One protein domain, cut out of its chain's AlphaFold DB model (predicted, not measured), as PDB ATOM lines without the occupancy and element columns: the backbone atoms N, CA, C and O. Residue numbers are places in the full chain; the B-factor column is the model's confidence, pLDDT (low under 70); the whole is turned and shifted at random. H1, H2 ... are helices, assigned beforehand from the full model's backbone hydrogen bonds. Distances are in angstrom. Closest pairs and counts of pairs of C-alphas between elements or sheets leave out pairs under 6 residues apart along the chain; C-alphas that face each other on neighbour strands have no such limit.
ATOM      1  N   PRO A 382       7.660  -7.648 -17.375       40.94
ATOM      2  CA  PRO A 382       7.004  -8.096 -16.139       40.94
ATOM      3  C   PRO A 382       7.633  -9.372 -15.552       40.94
ATOM      4  O   PRO A 382       7.651  -9.536 -14.336       40.94
ATOM      5  N   SER A 383       8.206 -10.239 -16.393       42.78
ATOM      6  CA  SER A 383       9.054 -11.362 -15.971       42.78
ATOM      7  C   SER A 383      10.427 -10.903 -15.473       42.78
ATOM      8  O   SER A 383      10.898 -11.416 -14.468       42.78
ATOM      9  N   ALA A 384      11.051  -9.914 -16.121       36.06
ATOM     10  CA  ALA A 384      12.372  -9.408 -15.738       36.06
ATOM     11  C   ALA A 384      12.360  -8.667 -14.389       36.06
ATOM     12  O   ALA A 384      13.311  -8.786 -13.633       36.06
ATOM     13  N   ALA A 385      11.276  -7.964 -14.041       43.94
ATOM     14  CA  ALA A 385      11.128  -7.354 -12.716       43.94
ATOM     15  C   ALA A 385      10.973  -8.411 -11.605       43.94
ATOM     16  O   ALA A 385      11.559  -8.270 -10.535       43.94
ATOM     17  N   ALA A 386      10.237  -9.498 -11.868       41.34
ATOM     18  CA  ALA A 386      10.151 -10.634 -10.951       41.34
ATOM     19  C   ALA A 386      11.492 -11.383 -10.846       41.34
ATOM     20  O   ALA A 386      11.927 -11.699  -9.743       41.34
ATOM     21  N   ALA A 387      12.183 -11.598 -11.969       40.06
ATOM     22  CA  ALA A 387      13.516 -12.190 -12.001       40.06
ATOM     23  C   ALA A 387      14.545 -11.325 -11.260       40.06
ATOM     24  O   ALA A 387      15.320 -11.866 -10.486       40.06
ATOM     25  N   ALA A 388      14.530  -9.999 -11.424       48.72
ATOM     26  CA  ALA A 388      15.408  -9.085 -10.695       48.72
ATOM     27  C   ALA A 388      15.117  -9.083  -9.186       48.72
ATOM     28  O   ALA A 388      16.056  -9.090  -8.397       48.72
ATOM     29  N   LEU A 389      13.843  -9.158  -8.775       47.97
ATOM     30  CA  LEU A 389      13.472  -9.312  -7.364       47.97
ATOM     31  C   LEU A 389      13.976 -10.649  -6.791       47.97
ATOM     32  O   LEU A 389      14.536 -10.670  -5.703       47.97
ATOM     33  N   ILE A 390      13.826 -11.750  -7.537       53.16
ATOM     34  CA  ILE A 390      14.345 -13.073  -7.154       53.16
ATOM     35  C   ILE A 390      15.879 -13.060  -7.113       53.16
ATOM     36  O   ILE A 390      16.457 -13.543  -6.151       53.16
ATOM     37  N   THR A 391      16.540 -12.439  -8.089       53.50
ATOM     38  CA  THR A 391      18.009 -12.341  -8.156       53.50
ATOM     39  C   THR A 391      18.561 -11.498  -7.004       53.50
ATOM     40  O   THR A 391      19.573 -11.861  -6.417       53.50
ATOM     41  N   ALA A 392      17.869 -10.419  -6.618       50.03
ATOM     42  CA  ALA A 392      18.194  -9.605  -5.445       50.03
ATOM     43  C   ALA A 392      17.830 -10.274  -4.101       50.03
ATOM     44  O   ALA A 392      18.329  -9.851  -3.064       50.03
ATOM     45  N   LEU A 393      16.981 -11.309  -4.114       50.78
ATOM     46  CA  LEU A 393      16.706 -12.186  -2.969       50.78
ATOM     47  C   LEU A 393      17.721 -13.337  -2.856       50.78
ATOM     48  O   LEU A 393      18.011 -13.776  -1.747       50.78
ATOM     49  N   THR A 394      18.263 -13.832  -3.976       49.25
ATOM     50  CA  THR A 394      19.303 -14.879  -3.999       49.25
ATOM     51  C   THR A 394      20.721 -14.324  -3.875       49.25
ATOM     52  O   THR A 394      21.612 -15.030  -3.413       49.25
ATOM     53  N   ALA A 395      20.951 -13.067  -4.260       52.78
ATOM     54  CA  ALA A 395      22.156 -12.329  -3.902       52.78
ATOM     55  C   ALA A 395      22.086 -12.004  -2.402       52.78
ATOM     56  O   ALA A 395      21.388 -11.076  -1.999       52.78
ATOM     57  N   GLY A 396      22.769 -12.813  -1.587       50.31
ATOM     58  CA  GLY A 396      22.626 -12.883  -0.128       50.31
ATOM     59  C   GLY A 396      23.132 -11.679   0.676       50.31
ATOM     60  O   GLY A 396      23.878 -11.861   1.632       50.31
ATOM     61  N   ASN A 397      22.711 -10.462   0.329       59.53
ATOM     62  CA  ASN A 397      22.899  -9.272   1.155       59.53
ATOM     63  C   ASN A 397      21.955  -9.350   2.373       59.53
ATOM     64  O   ASN A 397      20.732  -9.275   2.191       59.53
ATOM     65  N   PRO A 398      22.471  -9.477   3.612       62.28
ATOM     66  CA  PRO A 398      21.636  -9.690   4.795       62.28
ATOM     67  C   PRO A 398      20.673  -8.524   5.051       62.28
ATOM     68  O   PRO A 398      19.561  -8.746   5.528       62.28
ATOM     69  N   ASP A 399      21.046  -7.303   4.664       65.31
ATOM     70  CA  ASP A 399      20.230  -6.096   4.834       65.31
ATOM     71  C   ASP A 399      18.920  -6.155   4.040       65.31
ATOM     72  O   ASP A 399      17.861  -5.785   4.547       65.31
ATOM     73  N   VAL A 400      18.956  -6.679   2.809       63.72
ATOM     74  CA  VAL A 400      17.759  -6.822   1.962       63.72
ATOM     75  C   VAL A 400      16.800  -7.842   2.580       63.72
ATOM     76  O   VAL A 400      15.589  -7.612   2.625       63.72
ATOM     77  N   LEU A 401      17.337  -8.934   3.131       63.75
ATOM     78  CA  LEU A 401      16.552  -9.948   3.827       63.75
ATOM     79  C   LEU A 401      15.963  -9.409   5.145       63.75
ATOM     80  O   LEU A 401      14.787  -9.641   5.419       63.75
ATOM     81  N   GLN A 402      16.724  -8.633   5.925       66.25
ATOM     82  CA  GLN A 402      16.250  -7.948   7.140       66.25
ATOM     83  C   GLN A 402      15.137  -6.933   6.838       66.25
ATOM     84  O   GLN A 402      14.113  -6.903   7.530       66.25
ATOM     85  N   VAL A 403      15.284  -6.132   5.777       66.88
ATOM     86  CA  VAL A 403      14.239  -5.212   5.303       66.88
ATOM     87  C   VAL A 403      12.981  -5.995   4.928       66.88
ATOM     88  O   VAL A 403      11.901  -5.690   5.429       66.88
ATOM     89  N   ILE A 404      13.090  -7.054   4.125       65.38
ATOM     90  CA  ILE A 404      11.917  -7.829   3.693       65.38
ATOM     91  C   ILE A 404      11.251  -8.557   4.874       65.38
ATOM     92  O   ILE A 404      10.028  -8.515   4.991       65.38
ATOM     93  N   LEU A 405      12.014  -9.143   5.803       66.25
ATOM     94  CA  LEU A 405      11.474  -9.796   7.003       66.25
ATOM     95  C   LEU A 405      10.803  -8.807   7.967       66.25
ATOM     96  O   LEU A 405       9.746  -9.113   8.522       66.25
ATOM     97  N   SER A 406      11.364  -7.611   8.160       69.75
ATOM     98  CA  SER A 406      10.739  -6.568   8.989       69.75
ATOM     99  C   SER A 406       9.472  -5.990   8.341       69.75
ATOM    100  O   SER A 406       8.474  -5.793   9.042       69.75
ATOM    101  N   PHE A 407       9.444  -5.848   7.010       68.25
ATOM    102  CA  PHE A 407       8.219  -5.566   6.252       68.25
ATOM    103  C   PHE A 407       7.187  -6.700   6.323       68.25
ATOM    104  O   PHE A 407       5.997  -6.411   6.249       68.25
ATOM    105  N   LEU A 408       7.598  -7.962   6.497       70.19
ATOM    106  CA  LEU A 408       6.697  -9.122   6.575       70.19
ATOM    107  C   LEU A 408       6.067  -9.311   7.970       70.19
ATOM    108  O   LEU A 408       4.916  -9.737   8.070       70.19
ATOM    109  N   LYS A 409       6.774  -8.936   9.048       75.56
ATOM    110  CA  LYS A 409       6.299  -9.068  10.445       75.56
ATOM    111  C   LYS A 409       4.964  -8.360  10.724       75.56
ATOM    112  O   LYS A 409       4.156  -8.876  11.487       75.56
ATOM    113  N   ARG A 410       4.714  -7.197  10.111       77.12
ATOM    114  CA  ARG A 410       3.484  -6.400  10.309       77.12
ATOM    115  C   ARG A 410       2.242  -6.956   9.570       77.12
ATOM    116  O   ARG A 410       1.226  -7.168  10.229       77.12
ATOM    117  N   PRO A 411       2.273  -7.235   8.248       80.69
ATOM    118  CA  PRO A 411       1.119  -7.755   7.509       80.69
ATOM    119  C   PRO A 411       0.752  -9.210   7.837       80.69
ATOM    120  O   PRO A 411      -0.349  -9.624   7.480       80.69
ATOM    121  N   LEU A 412       1.603  -9.981   8.531       78.62
ATOM    122  CA  LEU A 412       1.302 -11.364   8.935       78.62
ATOM    123  C   LEU A 412      -0.036 -11.507   9.686       78.62
ATOM    124  O   LEU A 412      -0.751 -12.481   9.460       78.62
ATOM    125  N   VAL A 413      -0.423 -10.522  10.506       81.12
ATOM    126  CA  VAL A 413      -1.716 -10.523  11.221       81.12
ATOM    127  C   VAL A 413      -2.901 -10.410  10.249       81.12
ATOM    128  O   VAL A 413      -3.888 -11.130  10.382       81.12
ATOM    129  N   GLY A 414      -2.791  -9.563   9.221       81.44
ATOM    130  CA  GLY A 414      -3.798  -9.473   8.156       81.44
ATOM    131  C   GLY A 414      -3.813 -10.716   7.260       81.44
ATOM    132  O   GLY A 414      -4.876 -11.176   6.848       81.44
ATOM    133  N   LEU A 415      -2.644 -11.309   7.008       80.62
ATOM    134  CA  LEU A 415      -2.515 -12.543   6.236       80.62
ATOM    135  C   LEU A 415      -3.138 -13.742   6.970       80.62
ATOM    136  O   LEU A 415      -3.754 -14.584   6.321       80.62
ATOM    137  N   ALA A 416      -3.088 -13.785   8.306       83.06
ATOM    138  CA  ALA A 416      -3.812 -14.778   9.101       83.06
ATOM    139  C   ALA A 416      -5.337 -14.706   8.881       83.06
ATOM    140  O   ALA A 416      -5.973 -15.744   8.709       83.06
ATOM    141  N   LEU A 417      -5.923 -13.504   8.785       82.56
ATOM    142  CA  LEU A 417      -7.344 -13.335   8.448       82.56
ATOM    143  C   LEU A 417      -7.669 -13.890   7.046       82.56
ATOM    144  O   LEU A 417      -8.676 -14.576   6.864       82.56
ATOM    145  N   VAL A 418      -6.791 -13.649   6.065       83.50
ATOM    146  CA  VAL A 418      -6.925 -14.189   4.697       83.50
ATOM    147  C   VAL A 418      -6.806 -15.719   4.684       83.50
ATOM    148  O   VAL A 418      -7.551 -16.381   3.962       83.50
ATOM    149  N   LEU A 419      -5.926 -16.302   5.505       82.56
ATOM    150  CA  LEU A 419      -5.814 -17.755   5.663       82.56
ATOM    151  C   LEU A 419      -7.069 -18.366   6.302       82.56
ATOM    152  O   LEU A 419      -7.536 -19.394   5.816       82.56
ATOM    153  N   VAL A 420      -7.663 -17.725   7.314       85.38
ATOM    154  CA  VAL A 420      -8.942 -18.163   7.907       85.38
ATOM    155  C   VAL A 420     -10.071 -18.113   6.871       85.38
ATOM    156  O   VAL A 420     -10.785 -19.099   6.703       85.38
ATOM    157  N   ALA A 421     -10.193 -17.022   6.108       80.69
ATOM    158  CA  ALA A 421     -11.183 -16.917   5.031       80.69
ATOM    159  C   ALA A 421     -10.979 -17.985   3.936       80.69
ATOM    160  O   ALA A 421     -11.943 -18.579   3.450       80.69
ATOM    161  N   SER A 422      -9.724 -18.284   3.585       79.38
ATOM    162  CA  SER A 422      -9.375 -19.359   2.646       79.38
ATOM    163  C   SER A 422      -9.737 -20.747   3.196       79.38
ATOM    164  O   SER A 422     -10.306 -21.566   2.474       79.38
ATOM    165  N   ALA A 423      -9.498 -21.003   4.488       82.88
ATOM    166  CA  ALA A 423      -9.859 -22.257   5.148       82.88
ATOM    167  C   ALA A 423     -11.382 -22.484   5.185       82.88
ATOM    168  O   ALA A 423     -11.836 -23.591   4.886       82.88
ATOM    169  N   VAL A 424     -12.177 -21.443   5.460       84.12
ATOM    170  CA  VAL A 424     -13.650 -21.501   5.370       84.12
ATOM    171  C   VAL A 424     -14.096 -21.770   3.927       84.12
ATOM    172  O   VAL A 424     -14.867 -22.696   3.689       84.12
ATOM    173  N   SER A 425     -13.532 -21.062   2.942       80.25
ATOM    174  CA  SER A 425     -13.833 -21.286   1.516       80.25
ATOM    175  C   SER A 425     -13.488 -22.709   1.042       80.25
ATOM    176  O   SER A 425     -14.189 -23.279   0.202       80.25
ATOM    177  N   ARG A 426     -12.434 -23.315   1.608       80.50
ATOM    178  CA  ARG A 426     -12.034 -24.710   1.366       80.50
ATOM    179  C   ARG A 426     -12.971 -25.714   2.046       80.50
ATOM    180  O   ARG A 426     -13.266 -26.744   1.445       80.50
ATOM    181  N   TYR A 427     -13.476 -25.410   3.244       85.69
ATOM    182  CA  TYR A 427     -14.483 -26.218   3.943       85.69
ATOM    183  C   TYR A 427     -15.813 -26.263   3.170       85.69
ATOM    184  O   TYR A 427     -16.346 -27.342   2.918       85.69
ATOM    185  N   GLU A 428     -16.286 -25.110   2.689       85.00
ATOM    186  CA  GLU A 428     -17.480 -24.990   1.832       85.00
ATOM    187  C   GLU A 428     -17.247 -25.433   0.372       85.00
ATOM    188  O   GLU A 428     -18.182 -25.484  -0.424       85.00
ATOM    189  N   ARG A 429     -16.005 -25.788   0.008       79.19
ATOM    190  CA  ARG A 429     -15.585 -26.247  -1.331       79.19
ATOM    191  C   ARG A 429     -15.860 -25.257  -2.475       79.19
ATOM    192  O   ARG A 429     -15.996 -25.671  -3.624       79.19
ATOM    193  N   LEU A 430     -15.849 -23.949  -2.202       73.44
ATOM    194  CA  LEU A 430     -16.120 -22.895  -3.196       73.44
ATOM    195  C   LEU A 430     -15.087 -22.808  -4.341       73.44
ATOM    196  O   LEU A 430     -15.307 -22.089  -5.311       73.44
ATOM    197  N   GLY A 431     -13.931 -23.473  -4.228       78.31
ATOM    198  CA  GLY A 431     -12.865 -23.464  -5.243       78.31
ATOM    199  C   GLY A 431     -12.072 -22.150  -5.354       78.31
ATOM    200  O   GLY A 431     -11.076 -22.089  -6.074       78.31
ATOM    201  N   LEU A 432     -12.463 -21.108  -4.611       78.69
ATOM    202  CA  LEU A 432     -11.852 -19.775  -4.654       78.69
ATOM    203  C   LEU A 432     -10.466 -19.686  -3.992       78.69
ATOM    204  O   LEU A 432      -9.757 -18.710  -4.235       78.69
ATOM    205  N   GLU A 433     -10.049 -20.682  -3.204       81.75
ATOM    206  CA  GLU A 433      -8.793 -20.686  -2.429       81.75
ATOM    207  C   GLU A 433      -7.559 -20.210  -3.221       81.75
ATOM    208  O   GLU A 433      -6.834 -19.315  -2.781       81.75
ATOM    209  N   ARG A 434      -7.349 -20.744  -4.432       82.94
ATOM    210  CA  ARG A 434      -6.212 -20.381  -5.293       82.94
ATOM    211  C   ARG A 434      -6.341 -18.964  -5.846       82.94
ATOM    212  O   ARG A 434      -5.335 -18.280  -5.990       82.94
ATOM    213  N   ILE A 435      -7.563 -18.513  -6.134       84.25
ATOM    214  CA  ILE A 435      -7.840 -17.168  -6.654       84.25
ATOM    215  C   ILE A 435      -7.547 -16.126  -5.568       84.25
ATOM    216  O   ILE A 435      -6.844 -15.153  -5.836       84.25
ATOM    217  N   ILE A 436      -8.014 -16.364  -4.338       83.31
ATOM    218  CA  ILE A 436      -7.768 -15.502  -3.173       83.31
ATOM    219  C   ILE A 436      -6.265 -15.427  -2.873       83.31
ATOM    220  O   ILE A 436      -5.715 -14.332  -2.759       83.31
ATOM    221  N   LEU A 437      -5.579 -16.573  -2.800       82.62
ATOM    222  CA  LEU A 437      -4.157 -16.625  -2.449       82.62
ATOM    223  C   LEU A 437      -3.270 -15.979  -3.528       82.62
ATOM    224  O   LEU A 437      -2.383 -15.192  -3.196       82.62
ATOM    225  N   VAL A 438      -3.545 -16.221  -4.816       86.81
ATOM    226  CA  VAL A 438      -2.837 -15.555  -5.926       86.81
ATOM    227  C   VAL A 438      -3.126 -14.051  -5.951       86.81
ATOM    228  O   VAL A 438      -2.206 -13.270  -6.191       86.81
ATOM    229  N   ALA A 439      -4.356 -13.612  -5.666       83.81
ATOM    230  CA  ALA A 439      -4.687 -12.189  -5.577       83.81
ATOM    231  C   ALA A 439      -3.959 -11.495  -4.412       83.81
ATOM    232  O   ALA A 439      -3.398 -10.416  -4.605       83.81
ATOM    233  N   ALA A 440      -3.903 -12.126  -3.235       84.25
ATOM    234  CA  ALA A 440      -3.192 -11.610  -2.066       84.25
ATOM    235  C   ALA A 440      -1.675 -11.513  -2.308       84.25
ATOM    236  O   ALA A 440      -1.088 -10.448  -2.111       84.25
ATOM    237  N   ALA A 441      -1.051 -12.582  -2.817       85.19
ATOM    238  CA  ALA A 441       0.373 -12.595  -3.157       85.19
ATOM    239  C   ALA A 441       0.715 -11.547  -4.230       85.19
ATOM    240  O   ALA A 441       1.697 -10.811  -4.105       85.19
ATOM    241  N   ARG A 442      -0.134 -11.414  -5.259       87.94
ATOM    242  CA  ARG A 442       0.006 -10.383  -6.292       87.94
ATOM    243  C   ARG A 442      -0.085  -8.975  -5.698       87.94
ATOM    244  O   ARG A 442       0.753  -8.144  -6.027       87.94
ATOM    245  N   CYS A 443      -1.064  -8.712  -4.831       87.44
ATOM    246  CA  CYS A 443      -1.236  -7.415  -4.172       87.44
ATOM    247  C   CYS A 443       0.010  -7.030  -3.358       87.44
ATOM    248  O   CYS A 443       0.563  -5.949  -3.557       87.44
ATOM    249  N   PHE A 444       0.510  -7.950  -2.527       85.31
ATOM    250  CA  PHE A 444       1.714  -7.759  -1.714       85.31
ATOM    251  C   PHE A 444       2.937  -7.367  -2.562       85.31
ATOM    252  O   PHE A 444       3.562  -6.336  -2.314       85.31
ATOM    253  N   VAL A 445       3.226  -8.131  -3.624       87.69
ATOM    254  CA  VAL A 445       4.334  -7.828  -4.548       87.69
ATOM    255  C   VAL A 445       4.116  -6.493  -5.273       87.69
ATOM    256  O   VAL A 445       5.054  -5.707  -5.394       87.69
ATOM    257  N   GLN A 446       2.893  -6.194  -5.728       89.94
ATOM    258  CA  GLN A 446       2.593  -4.937  -6.425       89.94
ATOM    259  C   GLN A 446       2.795  -3.700  -5.536       89.94
ATOM    260  O   GLN A 446       3.347  -2.710  -6.014       89.94
ATOM    261  N   VAL A 447       2.391  -3.744  -4.261       87.19
ATOM    262  CA  VAL A 447       2.556  -2.617  -3.323       87.19
ATOM    263  C   VAL A 447       4.031  -2.390  -2.976       87.19
ATOM    264  O   VAL A 447       4.483  -1.246  -2.987       87.19
ATOM    265  N   ILE A 448       4.807  -3.456  -2.754       86.38
ATOM    266  CA  ILE A 448       6.254  -3.351  -2.498       86.38
ATOM    267  C   ILE A 448       6.986  -2.756  -3.707       86.38
ATOM    268  O   ILE A 448       7.740  -1.793  -3.559       86.38
ATOM    269  N   VAL A 449       6.727  -3.268  -4.916       87.62
ATOM    270  CA  VAL A 449       7.332  -2.740  -6.153       87.62
ATOM    271  C   VAL A 449       6.954  -1.272  -6.370       87.62
ATOM    272  O   VAL A 449       7.816  -0.475  -6.735       87.62
ATOM    273  N   LEU A 450       5.704  -0.880  -6.095       87.69
ATOM    274  CA  LEU A 450       5.276   0.519  -6.177       87.69
ATOM    275  C   LEU A 450       6.046   1.415  -5.191       87.69
ATOM    276  O   LEU A 450       6.463   2.504  -5.576       87.69
ATOM    277  N   GLY A 451       6.295   0.955  -3.960       86.94
ATOM    278  CA  GLY A 451       7.099   1.681  -2.970       86.94
ATOM    279  C   GLY A 451       8.529   1.965  -3.447       86.94
ATOM    280  O   GLY A 451       8.979   3.112  -3.407       86.94
ATOM    281  N   PHE A 452       9.221   0.951  -3.980       85.12
ATOM    282  CA  PHE A 452      10.563   1.119  -4.556       85.12
ATOM    283  C   PHE A 452      10.571   2.055  -5.776       85.12
ATOM    284  O   PHE A 452      11.437   2.925  -5.884       85.12
ATOM    285  N   VAL A 453       9.585   1.925  -6.670       87.12
ATOM    286  CA  VAL A 453       9.437   2.799  -7.846       87.12
ATOM    287  C   VAL A 453       9.199   4.258  -7.434       87.12
ATOM    288  O   VAL A 453       9.780   5.161  -8.037       87.12
ATOM    289  N   LEU A 454       8.406   4.509  -6.386       86.06
ATOM    290  CA  LEU A 454       8.181   5.859  -5.861       86.06
ATOM    291  C   LEU A 454       9.455   6.473  -5.262       86.06
ATOM    292  O   LEU A 454       9.737   7.634  -5.565       86.06
ATOM    293  N   LYS A 455      10.263   5.715  -4.496       85.38
ATOM    294  CA  LYS A 455      11.578   6.188  -4.005       85.38
ATOM    295  C   LYS A 455      12.458   6.648  -5.174       85.38
ATOM    296  O   LYS A 455      12.887   7.800  -5.196       85.38
ATOM    297  N   PHE A 456      12.630   5.802  -6.191       84.69
ATOM    298  CA  PHE A 456      13.449   6.111  -7.370       84.69
ATOM    299  C   PHE A 456      12.952   7.343  -8.153       84.69
ATOM    300  O   PHE A 456      13.751   8.178  -8.575       84.69
ATOM    301  N   VAL A 457      11.636   7.501  -8.339       85.31
ATOM    302  CA  VAL A 457      11.077   8.661  -9.059       85.31
ATOM    303  C   VAL A 457      11.213   9.960  -8.258       85.31
ATOM    304  O   VAL A 457      11.465  11.008  -8.855       85.31
ATOM    305  N   PHE A 458      11.117   9.916  -6.926       84.94
ATOM    306  CA  PHE A 458      11.370  11.090  -6.085       84.94
ATOM    307  C   PHE A 458      12.857  11.483  -6.045       84.94
ATOM    308  O   PHE A 458      13.144  12.676  -6.066       84.94
ATOM    309  N   GLU A 459      13.787  10.524  -6.073       84.06
ATOM    310  CA  GLU A 459      15.231  10.791  -6.212       84.06
ATOM    311  C   GLU A 459      15.586  11.408  -7.574       84.06
ATOM    312  O   GLU A 459      16.430  12.297  -7.656       84.06
ATOM    313  N   LYS A 460      14.943  10.957  -8.659       79.75
ATOM    314  CA  LYS A 460      15.221  11.441 -10.023       79.75
ATOM    315  C   LYS A 460      14.557  12.778 -10.371       79.75
ATOM    316  O   LYS A 460      14.976  13.384 -11.355       79.75
ATOM    317  N   ALA A 461      13.543  13.210  -9.611       67.81
ATOM    318  CA  ALA A 461      12.849  14.514  -9.599       67.81
ATOM    319  C   ALA A 461      12.271  15.102 -10.918       67.81
ATOM    320  O   ALA A 461      11.407  15.977 -10.868       67.81
TER     321      ALA A 461
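Overview. This is residues 382 to 461 of the 658 residues of an uncharacterized protein of Chara braunii (UniProt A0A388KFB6). Look first for the long helix H4: with H3 it forms a narrow V, a helical hairpin closed at the 428 to 432 turn, and H2 follows H3 as the V opens. H1 turns a corner from H2 and comes back near H4, leaving a loose, open frame from which residues 450 to 461 stick out. The printed part has 80 residues with four named helices, in the order H1, H2, H3, H4, and no named strand; its class is all helix. It is loose, with a radius of gyration of the C-alphas of 15.8 A, and only just elongated, spanning 49 by 25 by 24 A.

Arrangement. Begin with H4, residues 433 to 460. H3, residues 412 to 427, touches it with residues 422 to 426 alone, at a shallow tilt of 25 degrees, opposite ways; the closest C-alphas, of Ser 422 and Glu 433, are 5.3 A apart. H2, residues 398 to 409, and H3 meet only through their link, and H2 is apart from H4. H1, residues 382 to 394, and H2 only just touch, only at the corner, with 3 pairs of C-alphas within 8 A; the closest, of Leu 393 and Leu 401, are 7.2 A apart. Their tilt is steep at 69.9 degrees, only just short of about perpendicular, opposite ways. H1 and H4 are near each other, with 5 pairs of C-alphas within 10 A, while H1 and H3 are apart. In H2 and H4 every O i to N i+4 pair is within hydrogen-bond range; in H1 8 of 9 are, in H3 11 of 12.

Along the chain. Find C-alpha 433 at (-8.793, -20.686, -2.429); from there H4 runs 40.8 A to C-alpha 460 at (15.221, 11.441, -10.023). H3 is 22.2 A long, H2 16.4 A, and H1 18.6 A, beginning at C-alpha 382 at (7.004, -8.096, -16.139).

Size, cuts and confidence. The two C-alphas farthest apart, of Glu 428 and Ala 461, are 51.1 A apart. The printed part has no cut, and its three links are tight. In the B-factor column, pLDDT is under 70 at residues 382 to 407 and 461.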